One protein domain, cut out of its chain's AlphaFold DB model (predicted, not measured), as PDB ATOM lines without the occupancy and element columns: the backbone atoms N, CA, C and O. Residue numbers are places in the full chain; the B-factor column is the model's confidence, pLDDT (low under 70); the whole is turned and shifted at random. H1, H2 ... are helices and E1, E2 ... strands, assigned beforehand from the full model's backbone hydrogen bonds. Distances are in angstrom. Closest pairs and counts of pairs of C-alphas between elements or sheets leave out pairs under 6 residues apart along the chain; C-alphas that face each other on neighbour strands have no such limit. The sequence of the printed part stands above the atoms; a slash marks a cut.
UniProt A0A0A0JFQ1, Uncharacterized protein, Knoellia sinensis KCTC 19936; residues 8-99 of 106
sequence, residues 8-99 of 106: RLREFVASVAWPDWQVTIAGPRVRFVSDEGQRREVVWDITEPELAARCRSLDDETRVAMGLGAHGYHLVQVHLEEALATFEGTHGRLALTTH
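What this domain is: This is residues 8 to 99 of the 106 residues of an uncharacterized protein of Knoellia sinensis KCTC 19936 (UniProt A0A0A0JFQ1). A twisted wall of four strands has helix H3 laid along one face, while the long helix H2 crosses the first end of H3 and runs on past the ends of the strands. The short helix H1 only grazes the sheet, with its residues 9 to 14 near E1 and E2, and it meets the beginning of H2. The printed part has 92 residues, with three named helices and four named strands in the order H1 E1 E2 E3 H2 H3 E4; the sheet is mixed, in the order E1, E2, E3, E4, with E3 and E4 parallel and the other neighbours antiparallel. Its class is mixed, helices and strands; it is compact, with a radius of gyration of the C-alphas of 13.8 A, yet elongated, spanning 43 by 26 by 21 A.

How they stand to each other: H1, residues 8 to 15, only grazes the sheet, with its residues 9 to 14. E1, residues 22 to 26, E2, residues 29 to 34, and E3, residues 40 to 45, form a meander, each strand the antiparallel neighbour of the one before. E1 and E2 are a hairpin, with N 24 and O 31 at 2.9 A; E2 and E3 are a hairpin, with N 32 and O 42 at 2.8 A, both within hydrogen-bond range. H2, residues 48 to 66, is not on the sheet, but only just, with 4 pairs of C-alphas within 10 A. H1 and H2 only just touch, with 3 pairs of C-alphas within 8 A, the closest being those of Leu 9 and Glu 48, 5.7 A apart. H3, residues 72 to 85, touches H2 about perpendicular at 76 degrees, with residues 72 to 76 alone; the closest C-alphas are those of Cys 55 and Gly 72, 4.0 A apart. H3 is on the sheet at a height of 9.6 A over it, over E3, and runs along the strands, at 20 degrees to E3 on the local plane. E4, residues 91 to 97, is the parallel neighbour of E3, with N 94 and O 43 at 2.8 A, within hydrogen-bond range. E3, H2, H3 and E4 form a strand-helix-strand unit, two parallel neighbour strands with helices between, whose crossover is left-handed. In H1, H2 and H3 every O i to N i+4 pair is within hydrogen-bond range.

Where its parts are: H1 begins at C-alpha 8, (159.989, 130.525, 155.466). E2 measures 16.5 A and E3 16.7 A from first to last C-alpha. H2 measures 26.4 A and ends at C-alpha 66, (185.252, 127.110, 161.295). H3 measures 20.0 A. E4 measures 19.0 A and ends at C-alpha 97, (171.361, 114.866, 151.704).

The domain as a whole: The two C-alphas farthest apart are those of Gly 37 and Gly 67, 43.1 A. The printed part has no cut, and no link is long. Residue 17, residues 68 to 70 and residue 99 have pLDDT under 70.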
ATOM      1  N   ARG A   8     158.520 130.616 155.479       78.69
ATOM      2  CA  ARG A   8     159.989 130.525 155.466       78.69
ATOM      3  C   ARG A   8     160.520 129.889 154.193       78.69
ATOM      4  O   ARG A   8     161.497 130.383 153.639       78.69
ATOM      5  N   LEU A   9     159.876 128.824 153.707       83.38
ATOM      6  CA  LEU A   9     160.264 128.210 152.432       83.38
ATOM      7  C   LEU A   9     160.028 129.177 151.270       83.38
ATOM      8  O   LEU A   9     160.865 129.287 150.381       83.38
ATOM      9  N   ARG A  10     158.910 129.910 151.285       83.44
ATOM     10  CA  ARG A  10     158.589 130.866 150.222       83.44
ATOM     11  C   ARG A  10     159.542 132.054 150.215       83.44
ATOM     12  O   ARG A  10     159.950 132.472 149.140       83.44
ATOM     13  N   GLU A  11     159.890 132.583 151.383       84.25
ATOM     14  CA  GLU A  11     160.878 133.654 151.539       84.25
ATOM     15  C   GLU A  11     162.272 133.196 151.117       84.25
ATOM     16  O   GLU A  11     162.933 133.897 150.360       84.25
ATOM     17  N   PHE A  12     162.687 132.000 151.550       86.38
ATOM     18  CA  PHE A  12     163.952 131.392 151.146       86.38
ATOM     19  C   PHE A  12     164.039 131.281 149.628       86.38
ATOM     20  O   PHE A  12     164.963 131.812 149.028       86.38
ATOM     21  N   VAL A  13     163.034 130.662 149.007       84.75
ATOM     22  CA  VAL A  13     162.951 130.525 147.557       84.75
ATOM     23  C   VAL A  13     162.989 131.927 146.930       84.75
ATOM     24  O   VAL A  13     163.914 132.223 146.193       84.75
ATOM     25  N   ALA A  14     162.108 132.852 147.312       82.38
ATOM     26  CA  ALA A  14     162.079 134.209 146.751       82.38
ATOM     27  C   ALA A  14     163.375 135.032 146.922       82.38
ATOM     28  O   ALA A  14     163.575 135.986 146.173       82.38
ATOM     29  N   SER A  15     164.229 134.706 147.898       81.44
ATOM     30  CA  SER A  15     165.517 135.382 148.100       81.44
ATOM     31  C   SER A  15     166.612 134.961 147.118       81.44
ATOM     32  O   SER A  15     167.599 135.683 146.977       81.44
ATOM     33  N   VAL A  16     166.448 133.829 146.429       79.75
ATOM     34  CA  VAL A  16     167.439 133.343 145.467       79.75
ATOM     35  C   VAL A  16     167.184 133.973 144.099       79.75
ATOM     36  O   VAL A  16     166.056 134.009 143.606       79.75
ATOM     37  N   ALA A  17     168.239 134.485 143.470       69.44
ATOM     38  CA  ALA A  17     168.159 135.054 142.134       69.44
ATOM     39  C   ALA A  17     168.409 133.958 141.090       69.44
ATOM     40  O   ALA A  17     169.549 133.552 140.889       69.44
ATOM     41  N   TRP A  18     167.363 133.506 140.391       77.19
ATOM     42  CA  TRP A  18     167.515 132.571 139.270       77.19
ATOM     43  C   TRP A  18     167.209 133.269 137.942       77.19
ATOM     44  O   TRP A  18     166.038 133.410 137.587       77.19
ATOM     45  N   PRO A  19     168.224 133.734 137.198       73.19
ATOM     46  CA  PRO A  19     167.994 134.453 135.945       73.19
ATOM     47  C   PRO A  19     167.241 133.607 134.904       73.19
ATOM     48  O   PRO A  19     166.400 134.143 134.185       73.19
ATOM     49  N   ASP A  20     167.463 132.289 134.900       84.38
ATOM     50  CA  ASP A  20     166.974 131.384 133.849       84.38
ATOM     51  C   ASP A  20     165.977 130.325 134.343       84.38
ATOM     52  O   ASP A  20     165.610 129.422 133.587       84.38
ATOM     53  N   TRP A  21     165.522 130.414 135.600       88.75
ATOM     54  CA  TRP A  21     164.588 129.450 136.191       88.75
ATOM     55  C   TRP A  21     163.316 130.116 136.714       88.75
ATOM     56  O   TRP A  21     163.333 130.970 137.596       88.75
ATOM     57  N   GLN A  22     162.177 129.649 136.217       90.12
ATOM     58  CA  GLN A  22     160.866 129.925 136.783       90.12
ATOM     59  C   GLN A  22     160.625 129.013 137.981       90.12
ATOM     60  O   GLN A  22     160.813 127.798 137.888       90.12
ATOM     61  N   VAL A  23     160.145 129.583 139.087       90.38
ATOM     62  CA  VAL A  23     159.913 128.831 140.322       90.38
ATOM     63  C   VAL A  23     158.449 128.853 140.724       90.38
ATOM     64  O   VAL A  23     157.816 129.902 140.812       90.38
ATOM     65  N   THR A  24     157.895 127.668 140.968       90.19
ATOM     66  CA  THR A  24     156.520 127.474 141.437       90.19
ATOM     67  C   THR A  24     156.529 126.686 142.738       90.19
ATOM     68  O   THR A  24     157.139 125.623 142.810       90.19
ATOM     69  N   ILE A  25     155.817 127.171 143.755       87.69
ATOM     70  CA  ILE A  25     155.661 126.478 145.039       87.69
ATOM     71  C   ILE A  25     154.225 125.965 145.147       87.69
ATOM     72  O   ILE A  25     153.274 126.741 145.051       87.69
ATOM     73  N   ALA A  26     154.068 124.661 145.353       84.31
ATOM     74  CA  ALA A  26     152.789 123.984 145.515       84.31
ATOM     75  C   ALA A  26     152.845 123.051 146.734       84.31
ATOM     76  O   ALA A  26     153.226 121.884 146.633       84.31
ATOM     77  N   GLY A  27     152.477 123.572 147.908       82.38
ATOM     78  CA  GLY A  27     152.594 122.836 149.171       82.38
ATOM     79  C   GLY A  27     154.064 122.544 149.509       82.38
ATOM     80  O   GLY A  27     154.869 123.472 149.457       82.38
ATOM     81  N   PRO A  28     154.444 121.290 149.819       83.00
ATOM     82  CA  PRO A  28     155.828 120.914 150.115       83.00
ATOM     83  C   PRO A  28     156.666 120.693 148.848       83.00
ATOM     84  O   PRO A  28     157.688 120.021 148.887       83.00
ATOM     85  N   ARG A  29     156.205 121.154 147.684       88.44
ATOM     86  CA  ARG A  29     156.893 120.945 146.414       88.44
ATOM     87  C   ARG A  29     157.284 122.277 145.810       88.44
ATOM     88  O   ARG A  29     156.423 123.106 145.523       88.44
ATOM     89  N   VAL A  30     158.574 122.440 145.557       91.44
ATOM     90  CA  VAL A  30     159.134 123.533 144.767       91.44
ATOM     91  C   VAL A  30     159.496 122.981 143.395       91.44
ATOM     92  O   VAL A  30     160.137 121.940 143.279       91.44
ATOM     93  N   ARG A  31     159.049 123.644 142.337       92.19
ATOM     94  CA  ARG A  31     159.327 123.271 140.952       92.19
ATOM     95  C   ARG A  31     160.120 124.384 140.295       92.19
ATOM     96  O   ARG A  31     159.652 125.519 140.277       92.19
ATOM     97  N   PHE A  32     161.260 124.026 139.730       92.50
ATOM     98  CA  PHE A  32     162.134 124.886 138.952       92.50
ATOM     99  C   PHE A  32     161.999 124.483 137.482       92.50
ATOM    100  O   PHE A  32     162.141 123.307 137.148       92.50
ATOM    101  N   VAL A  33     161.693 125.433 136.603       92.00
ATOM    102  CA  VAL A  33     161.591 125.207 135.155       92.00
ATOM    103  C   VAL A  33     162.460 126.218 134.422       92.00
ATOM    104  O   VAL A  33     162.284 127.416 134.612       92.00
ATOM    105  N   SER A  34     163.363 125.746 133.572       91.44
ATOM    106  CA  SER A  34     164.139 126.580 132.654       91.44
ATOM    107  C   SER A  34     163.767 126.226 131.220       91.44
ATOM    108  O   SER A  34     163.746 125.051 130.864       91.44
ATOM    109  N   ASP A  35     163.466 127.222 130.392       86.69
ATOM    110  CA  ASP A  35     163.169 127.037 128.964       86.69
ATOM    111  C   ASP A  35     164.360 127.463 128.073       86.69
ATOM    112  O   ASP A  35     164.218 127.601 126.858       86.69
ATOM    113  N   GLU A  36     165.550 127.675 128.652       81.12
ATOM    114  CA  GLU A  36     166.736 128.097 127.905       81.12
ATOM    115  C   GLU A  36     167.325 126.931 127.091       81.12
ATOM    116  O   GLU A  36     167.887 125.976 127.643       81.12
ATOM    117  N   GLY A  37     167.172 127.005 125.764       78.81
ATOM    118  CA  GLY A  37     167.665 126.030 124.783       78.81
ATOM    119  C   GLY A  37     166.846 124.738 124.741       78.81
ATOM    120  O   GLY A  37     166.233 124.418 123.724       78.81
ATOM    121  N   GLN A  38     166.808 124.015 125.858       83.06
ATOM    122  CA  GLN A  38     165.992 122.824 126.074       83.06
ATOM    123  C   GLN A  38     165.228 122.993 127.386       83.06
ATOM    124  O   GLN A  38     165.801 123.430 128.380       83.06
ATOM    125  N   ARG A  39     163.945 122.613 127.403       89.56
ATOM    126  CA  ARG A  39     163.135 122.663 128.623       89.56
ATOM    127  C   ARG A  39     163.723 121.730 129.682       89.56
ATOM    128  O   ARG A  39     163.772 120.519 129.473       89.56
ATOM    129  N   ARG A  40     164.139 122.298 130.810       92.00
ATOM    130  CA  ARG A  40     164.670 121.609 131.988       92.00
ATOM    131  C   ARG A  40     163.709 121.796 133.142       92.00
ATOM    132  O   ARG A  40     163.207 122.891 133.378       92.00
ATOM    133  N   GLU A  41     163.444 120.723 133.863       93.62
ATOM    134  CA  GLU A  41     162.516 120.723 134.979       93.62
ATOM    135  C   GLU A  41     163.121 119.994 136.167       93.62
ATOM    136  O   GLU A  41     163.429 118.809 136.085       93.62
ATOM    137  N   VAL A  42     163.240 120.695 137.288       93.06
ATOM    138  CA  VAL A  42     163.750 120.142 138.537       93.06
ATOM    139  C   VAL A  42     162.694 120.298 139.619       93.06
ATOM    140  O   VAL A  42     162.117 121.368 139.807       93.06
ATOM    141  N   VAL A  43     162.414 119.217 140.338       93.69
ATOM    142  CA  VAL A  43     161.435 119.202 141.428       93.69
ATOM    143  C   VAL A  43     162.147 118.975 142.749       93.69
ATOM    144  O   VAL A  43     162.906 118.025 142.894       93.69
ATOM    145  N   TRP A  44     161.865 119.814 143.736       93.25
ATOM    146  CA  TRP A  44     162.322 119.651 145.107       93.25
ATOM    147  C   TRP A  44     161.120 119.426 146.018       93.25
ATOM    148  O   TRP A  44     160.308 120.326 146.233       93.25
ATOM    149  N   ASP A  45     160.978 118.205 146.524       91.00
ATOM    150  CA  ASP A  45     159.990 117.887 147.552       91.00
ATOM    151  C   ASP A  45     160.625 118.180 148.918       91.00
ATOM    152  O   ASP A  45     161.472 117.424 149.388       91.00
ATOM    153  N   ILE A  46     160.260 119.313 149.517       89.12
ATOM    154  CA  ILE A  46     160.797 119.797 150.785       89.12
ATOM    155  C   ILE A  46     159.719 120.453 151.644       89.12
ATOM    156  O   ILE A  46     158.969 121.325 151.198       89.12
ATOM    157  N   THR A  47     159.657 120.065 152.915       87.44
ATOM    158  CA  THR A  47     158.830 120.752 153.911       87.44
ATOM    159  C   THR A  47     159.631 121.805 154.681       87.44
ATOM    160  O   THR A  47     160.854 121.730 154.814       87.44
ATOM    161  N   GLU A  48     158.944 122.797 155.248       85.44
ATOM    162  CA  GLU A  48     159.586 123.823 156.082       85.44
ATOM    163  C   GLU A  48     160.351 123.253 157.292       85.44
ATOM    164  O   GLU A  48     161.473 123.706 157.539       85.44
ATOM    165  N   PRO A  49     159.826 122.253 158.034       86.75
ATOM    166  CA  PRO A  49     160.575 121.619 159.114       86.75
ATOM    167  C   PRO A  49     161.863 120.945 158.639       86.75
ATOM    168  O   PRO A  49     162.874 121.035 159.335       86.75
ATOM    169  N   GLU A  50     161.844 120.298 157.471       87.19
ATOM    170  CA  GLU A  50     163.029 119.662 156.888       87.19
ATOM    171  C   GLU A  50     164.086 120.702 156.505       87.19
ATOM    172  O   GLU A  50     165.251 120.559 156.881       87.19
ATOM    173  N   LEU A  51     163.672 121.791 155.847       87.19
ATOM    174  CA  LEU A  51     164.559 122.906 155.516       87.19
ATOM    175  C   LEU A  51     165.186 123.506 156.783       87.19
ATOM    176  O   LEU A  51     166.406 123.623 156.886       87.19
ATOM    177  N   ALA A  52     164.367 123.832 157.786       87.44
ATOM    178  CA  ALA A  52     164.842 124.419 159.035       87.44
ATOM    179  C   ALA A  52     165.766 123.470 159.818       87.44
ATOM    180  O   ALA A  52     166.753 123.914 160.411       87.44
ATOM    181  N   ALA A  53     165.462 122.169 159.840       87.62
ATOM    182  CA  ALA A  53     166.324 121.164 160.453       87.62
ATOM    183  C   ALA A  53     167.687 121.101 159.757       87.62
ATOM    184  O   ALA A  53     168.709 121.096 160.445       87.62
ATOM    185  N   ARG A  54     167.720 121.139 158.418       85.94
ATOM    186  CA  ARG A  54     168.985 121.125 157.684       85.94
ATOM    187  C   ARG A  54     169.798 122.393 157.896       85.94
ATOM    188  O   ARG A  54     170.986 122.280 158.176       85.94
ATOM    189  N   CYS A  55     169.181 123.572 157.826       87.69
ATOM    190  CA  CYS A  55     169.886 124.828 158.086       87.69
ATOM    191  C   CYS A  55     170.542 124.810 159.473       87.69
ATOM    192  O   CYS A  55     171.715 125.143 159.596       87.69
ATOM    193  N   ARG A  56     169.826 124.324 160.498       87.81
ATOM    194  CA  ARG A  56     170.385 124.163 161.849       87.81
ATOM    195  C   ARG A  56     171.549 123.173 161.907       87.81
ATOM    196  O   ARG A  56     172.509 123.450 162.614       87.81
ATOM    197  N   SER A  57     171.470 122.054 161.184       87.19
ATOM    198  CA  SER A  57     172.580 121.095 161.071       87.19
ATOM    199  C   SER A  57     173.816 121.765 160.478       87.19
ATOM    200  O   SER A  57     174.878 121.729 161.084       87.19
ATOM    201  N   LEU A  58     173.659 122.462 159.350       85.62
ATOM    202  CA  LEU A  58     174.760 123.145 158.673       85.62
ATOM    203  C   LEU A  58     175.366 124.264 159.529       85.62
ATOM    204  O   LEU A  58     176.581 124.438 159.547       85.62
ATOM    205  N   ASP A  59     174.540 125.003 160.271       87.31
ATOM    206  CA  ASP A  59     175.009 125.995 161.243       87.31
ATOM    207  C   ASP A  59     175.848 125.371 162.366       87.31
ATOM    208  O   ASP A  59     176.802 125.989 162.837       87.31
ATOM    209  N   ASP A  60     175.505 124.163 162.816       86.44
ATOM    210  CA  ASP A  60     176.279 123.456 163.835       86.44
ATOM    211  C   ASP A  60     177.591 122.903 163.262       86.44
ATOM    212  O   ASP A  60     178.663 123.147 163.815       86.44
ATOM    213  N   GLU A  61     177.525 122.265 162.092       84.88
ATOM    214  CA  GLU A  61     178.681 121.733 161.364       84.88
ATOM    215  C   GLU A  61     179.714 122.834 161.063       84.88
ATOM    216  O   GLU A  61     180.909 122.672 161.329       84.88
ATOM    217  N   THR A  62     179.264 123.995 160.577       81.88
ATOM    218  CA  THR A  62     180.145 125.144 160.297       81.88
ATOM    219  C   THR A  62     180.694 125.801 161.553       81.88
ATOM    220  O   THR A  62     181.868 126.188 161.570       81.88
ATOM    221  N   ARG A  63     179.911 125.860 162.636       85.31
ATOM    222  CA  ARG A  63     180.401 126.340 163.933       85.31
ATOM    223  C   ARG A  63     181.522 125.455 164.458       85.31
ATOM    224  O   ARG A  63     182.526 125.983 164.932       85.31
ATOM    225  N   VAL A  64     181.371 124.135 164.360       83.31
ATOM    226  CA  VAL A  64     182.391 123.171 164.791       83.31
ATOM    227  C   VAL A  64     183.642 123.257 163.914       83.31
ATOM    228  O   VAL A  64     184.752 123.261 164.441       83.31
ATOM    229  N   ALA A  65     183.480 123.349 162.593       80.81
ATOM    230  CA  ALA A  65     184.601 123.326 161.655       80.81
ATOM    231  C   ALA A  65     185.377 124.652 161.577       80.81
ATOM    232  O   ALA A  65     186.600 124.639 161.446       80.81
ATOM    233  N   MET A  66     184.681 125.794 161.622       78.75
ATOM    234  CA  MET A  66     185.252 127.110 161.295       78.75
ATOM    235  C   MET A  66     185.063 128.169 162.390       78.75
ATOM    236  O   MET A  66     185.557 129.283 162.243       78.75
ATOM    237  N   GLY A  67     184.338 127.871 163.475       77.94
ATOM    238  CA  GLY A  67     184.012 128.858 164.515       77.94
ATOM    239  C   GLY A  67     183.068 129.976 164.048       77.94
ATOM    240  O   GLY A  67     182.825 130.926 164.789       77.94
ATOM    241  N   LEU A  68     182.529 129.866 162.830       68.31
ATOM    242  CA  LEU A  68     181.541 130.767 162.244       68.31
ATOM    243  C   LEU A  68     180.159 130.132 162.401       68.31
ATOM    244  O   LEU A  68     179.997 128.947 162.138       68.31
ATOM    245  N   GLY A  69     179.159 130.898 162.833       63.09
ATOM    246  CA  GLY A  69     177.780 130.419 162.933       63.09
ATOM    247  C   GLY A  69     176.796 131.463 162.419       63.09
ATOM    248  O   GLY A  69     177.062 132.654 162.560       63.09
ATOM    249  N   ALA A  70     175.657 130.989 161.904       62.75
ATOM    250  CA  ALA A  70     174.546 131.740 161.301       62.75
ATOM    251  C   ALA A  70     174.609 131.928 159.771       62.75
ATOM    252  O   ALA A  70     174.343 133.017 159.265       62.75
ATOM    253  N   HIS A  71     174.871 130.847 159.029       81.56
ATOM    254  CA  HIS A  71     174.803 130.819 157.563       81.56
ATOM    255  C   HIS A  71     174.124 129.566 156.979       81.56
ATOM    256  O   HIS A  71     174.187 129.363 155.770       81.56
ATOM    257  N   GLY A  72     173.426 128.747 157.775       85.00
ATOM    258  CA  GLY A  72     172.794 127.510 157.292       85.00
ATOM    259  C   GLY A  72     171.875 127.708 156.080       85.00
ATOM    260  O   GLY A  72     172.012 127.007 155.082       85.00
ATOM    261  N   TYR A  73     170.999 128.718 156.112       85.69
ATOM    262  CA  TYR A  73     170.150 129.060 154.960       85.69
ATOM    263  C   TYR A  73     170.964 129.496 153.742       85.69
ATOM    264  O   TYR A  73     170.648 129.102 152.627       85.69
ATOM    265  N   HIS A  74     172.026 130.269 153.950       85.94
ATOM    266  CA  HIS A  74     172.889 130.707 152.860       85.94
ATOM    267  C   HIS A  74     173.600 129.519 152.196       85.94
ATOM    268  O   HIS A  74     173.656 129.451 150.977       85.94
ATOM    269  N   LEU A  75     174.062 128.537 152.973       87.06
ATOM    270  CA  LEU A  75     174.690 127.325 152.441       87.06
ATOM    271  C   LEU A  75     173.710 126.460 151.645       87.06
ATOM    272  O   LEU A  75     174.044 125.991 150.562       87.06
ATOM    273  N   VAL A  76     172.484 126.279 152.149       88.75
ATOM    274  CA  VAL A  76     171.430 125.576 151.397       88.75
ATOM    275  C   VAL A  76     171.125 126.307 150.091       88.75
ATOM    276  O   VAL A  76     170.964 125.661 149.061       88.75
ATOM    277  N   GLN A  77     171.073 127.640 150.121       88.12
ATOM    278  CA  GLN A  77     170.896 128.451 148.921       88.12
ATOM    279  C   GLN A  77     172.041 128.231 147.921       88.12
ATOM    280  O   GLN A  77     171.760 127.919 146.769       88.12
ATOM    281  N   VAL A  78     173.302 128.315 148.354       87.81
ATOM    282  CA  VAL A  78     174.468 128.098 147.482       87.81
ATOM    283  C   VAL A  78     174.409 126.715 146.831       87.81
ATOM    284  O   VAL A  78     174.489 126.615 145.611       87.81
ATOM    285  N   HIS A  79     174.156 125.657 147.606       88.44
ATOM    286  CA  HIS A  79     174.049 124.307 147.048       88.44
ATOM    287  C   HIS A  79     172.866 124.139 146.089       88.44
ATOM    288  O   HIS A  79     172.961 123.387 145.121       88.44
ATOM    289  N   LEU A  80     171.750 124.831 146.334       89.00
ATOM    290  CA  LEU A  80     170.617 124.844 145.412       89.00
ATOM    291  C   LEU A  80     170.993 125.513 144.084       89.00
ATOM    292  O   LEU A  80     170.683 124.977 143.021       89.00
ATOM    293  N   GLU A  81     171.655 126.670 144.142       88.19
ATOM    294  CA  GLU A  81     172.124 127.404 142.964       88.19
ATOM    295  C   GLU A  81     173.128 126.569 142.159       88.19
ATOM    296  O   GLU A  81     172.969 126.424 140.947       88.19
ATOM    297  N   GLU A  82     174.103 125.947 142.825       88.19
ATOM    298  CA  GLU A  82     175.080 125.050 142.199       88.19
ATOM    299  C   GLU A  82     174.410 123.841 141.532       88.19
ATOM    300  O   GLU A  82     174.718 123.512 140.383       88.19
ATOM    301  N   ALA A  83     173.461 123.192 142.214       88.31
ATOM    302  CA  ALA A  83     172.759 122.029 141.679       88.31
ATOM    303  C   ALA A  83     171.923 122.380 140.437       88.31
ATOM    304  O   ALA A  83     171.899 121.616 139.477       88.31
ATOM    305  N   LEU A  84     171.262 123.541 140.419       87.69
ATOM    306  CA  LEU A  84     170.502 124.000 139.251       87.69
ATOM    307  C   LEU A  84     171.417 124.457 138.106       87.69
ATOM    308  O   LEU A  84     171.119 124.177 136.945       87.69
ATOM    309  N   ALA A  85     172.532 125.126 138.409       86.31
ATOM    310  CA  ALA A  85     173.492 125.596 137.409       86.31
ATOM    311  C   ALA A  85     174.225 124.444 136.702       86.31
ATOM    312  O   ALA A  85     174.534 124.543 135.517       86.31
ATOM    313  N   THR A  86     174.482 123.347 137.415       87.06
ATOM    314  CA  THR A  86     175.168 122.156 136.884       87.06
ATOM    315  C   THR A  86     174.215 121.111 136.298       87.06
ATOM    316  O   THR A  86     174.662 120.097 135.767       87.06
ATOM    317  N   PHE A  87     172.899 121.336 136.363       87.75
ATOM    318  CA  PHE A  87     171.918 120.393 135.842       87.75
ATOM    319  C   PHE A  87     171.798 120.464 134.310       87.75
ATOM    320  O   PHE A  87     171.258 121.416 133.739       87.75
ATOM    321  N   GLU A  88     172.243 119.396 133.651       87.19
ATOM    322  CA  GLU A  88     172.206 119.238 132.187       87.19
ATOM    323  C   GLU A  88     171.058 118.329 131.695       87.19
ATOM    324  O   GLU A  88     170.854 118.165 130.492       87.19
ATOM    325  N   GLY A  89     170.293 117.721 132.610       87.12
ATOM    326  CA  GLY A  89     169.185 116.820 132.274       87.12
ATOM    327  C   GLY A  89     167.907 117.546 131.839       87.12
ATOM    328  O   GLY A  89     167.789 118.758 131.950       87.12
ATOM    329  N   THR A  90     166.904 116.799 131.372       90.94
ATOM    330  CA  THR A  90     165.568 117.351 131.059       90.94
ATOM    331  C   THR A  90     164.656 117.340 132.287       90.94
ATOM    332  O   THR A  90     163.936 118.303 132.527       90.94
ATOM    333  N   HIS A  91     164.711 116.269 133.083       92.75
ATOM    334  CA  HIS A  91     163.916 116.089 134.297       92.75
ATOM    335  C   HIS A  91     164.812 115.673 135.460       92.75
ATOM    336  O   HIS A  91     165.629 114.760 135.328       92.75
ATOM    337  N   GLY A  92     164.685 116.367 136.587       92.12
ATOM    338  CA  GLY A  92     165.505 116.139 137.764       92.12
ATOM    339  C   GLY A  92     164.726 116.259 139.062       92.12
ATOM    340  O   GLY A  92     163.666 116.886 139.138       92.12
ATOM    341  N   ARG A  93     165.277 115.659 140.112       92.88
ATOM    342  CA  ARG A  93     164.768 115.771 141.472       92.88
ATOM    343  C   ARG A  93     165.877 116.213 142.408       92.88
ATOM    344  O   ARG A  93     166.938 115.598 142.432       92.88
ATOM    345  N   LEU A  94     165.605 117.256 143.180       91.56
ATOM    346  CA  LEU A  94     166.466 117.705 144.261       91.56
ATOM    347  C   LEU A  94     166.128 116.941 145.533       91.56
ATOM    348  O   LEU A  94     164.961 116.831 145.917       91.56
ATOM    349  N   ALA A  95     167.167 116.454 146.195       88.31
ATOM    350  CA  ALA A  95     167.084 115.846 147.507       88.31
ATOM    351  C   ALA A  95     168.033 116.563 148.464       88.31
ATOM    352  O   ALA A  95     169.167 116.891 148.116       88.31
ATOM    353  N   LEU A  96     167.561 116.784 149.692       83.19
ATOM    354  CA  LEU A  96     168.441 117.142 150.795       83.19
ATOM    355  C   LEU A  96     169.176 115.891 151.257       83.19
ATOM    356  O   LEU A  96     168.551 114.906 151.650       83.19
ATOM    357  N   THR A  97     170.498 115.950 151.245       80.38
ATOM    358  CA  THR A  97     171.361 114.866 151.704       80.38
ATOM    359  C   THR A  97     172.216 115.326 152.875       80.38
ATOM    360  O   THR A  97     172.274 116.509 153.229       80.38
ATOM    361  N   THR A  98     172.898 114.370 153.503       71.44
ATOM    362  CA  THR A  98     173.835 114.633 154.601       71.44
ATOM    363  C   THR A  98     174.985 115.548 154.175       71.44
ATOM    364  O   THR A  98     175.566 116.214 155.025       71.44
ATOM    365  N   HIS A  99     175.279 115.637 152.873       68.25
ATOM    366  CA  HIS A  99     176.372 116.446 152.331       68.25
ATOM    367  C   HIS A  99     175.904 117.759 151.689       68.25
ATOM    368  O   HIS A  99     176.740 118.611 151.417       68.25
TER     369      HIS A  99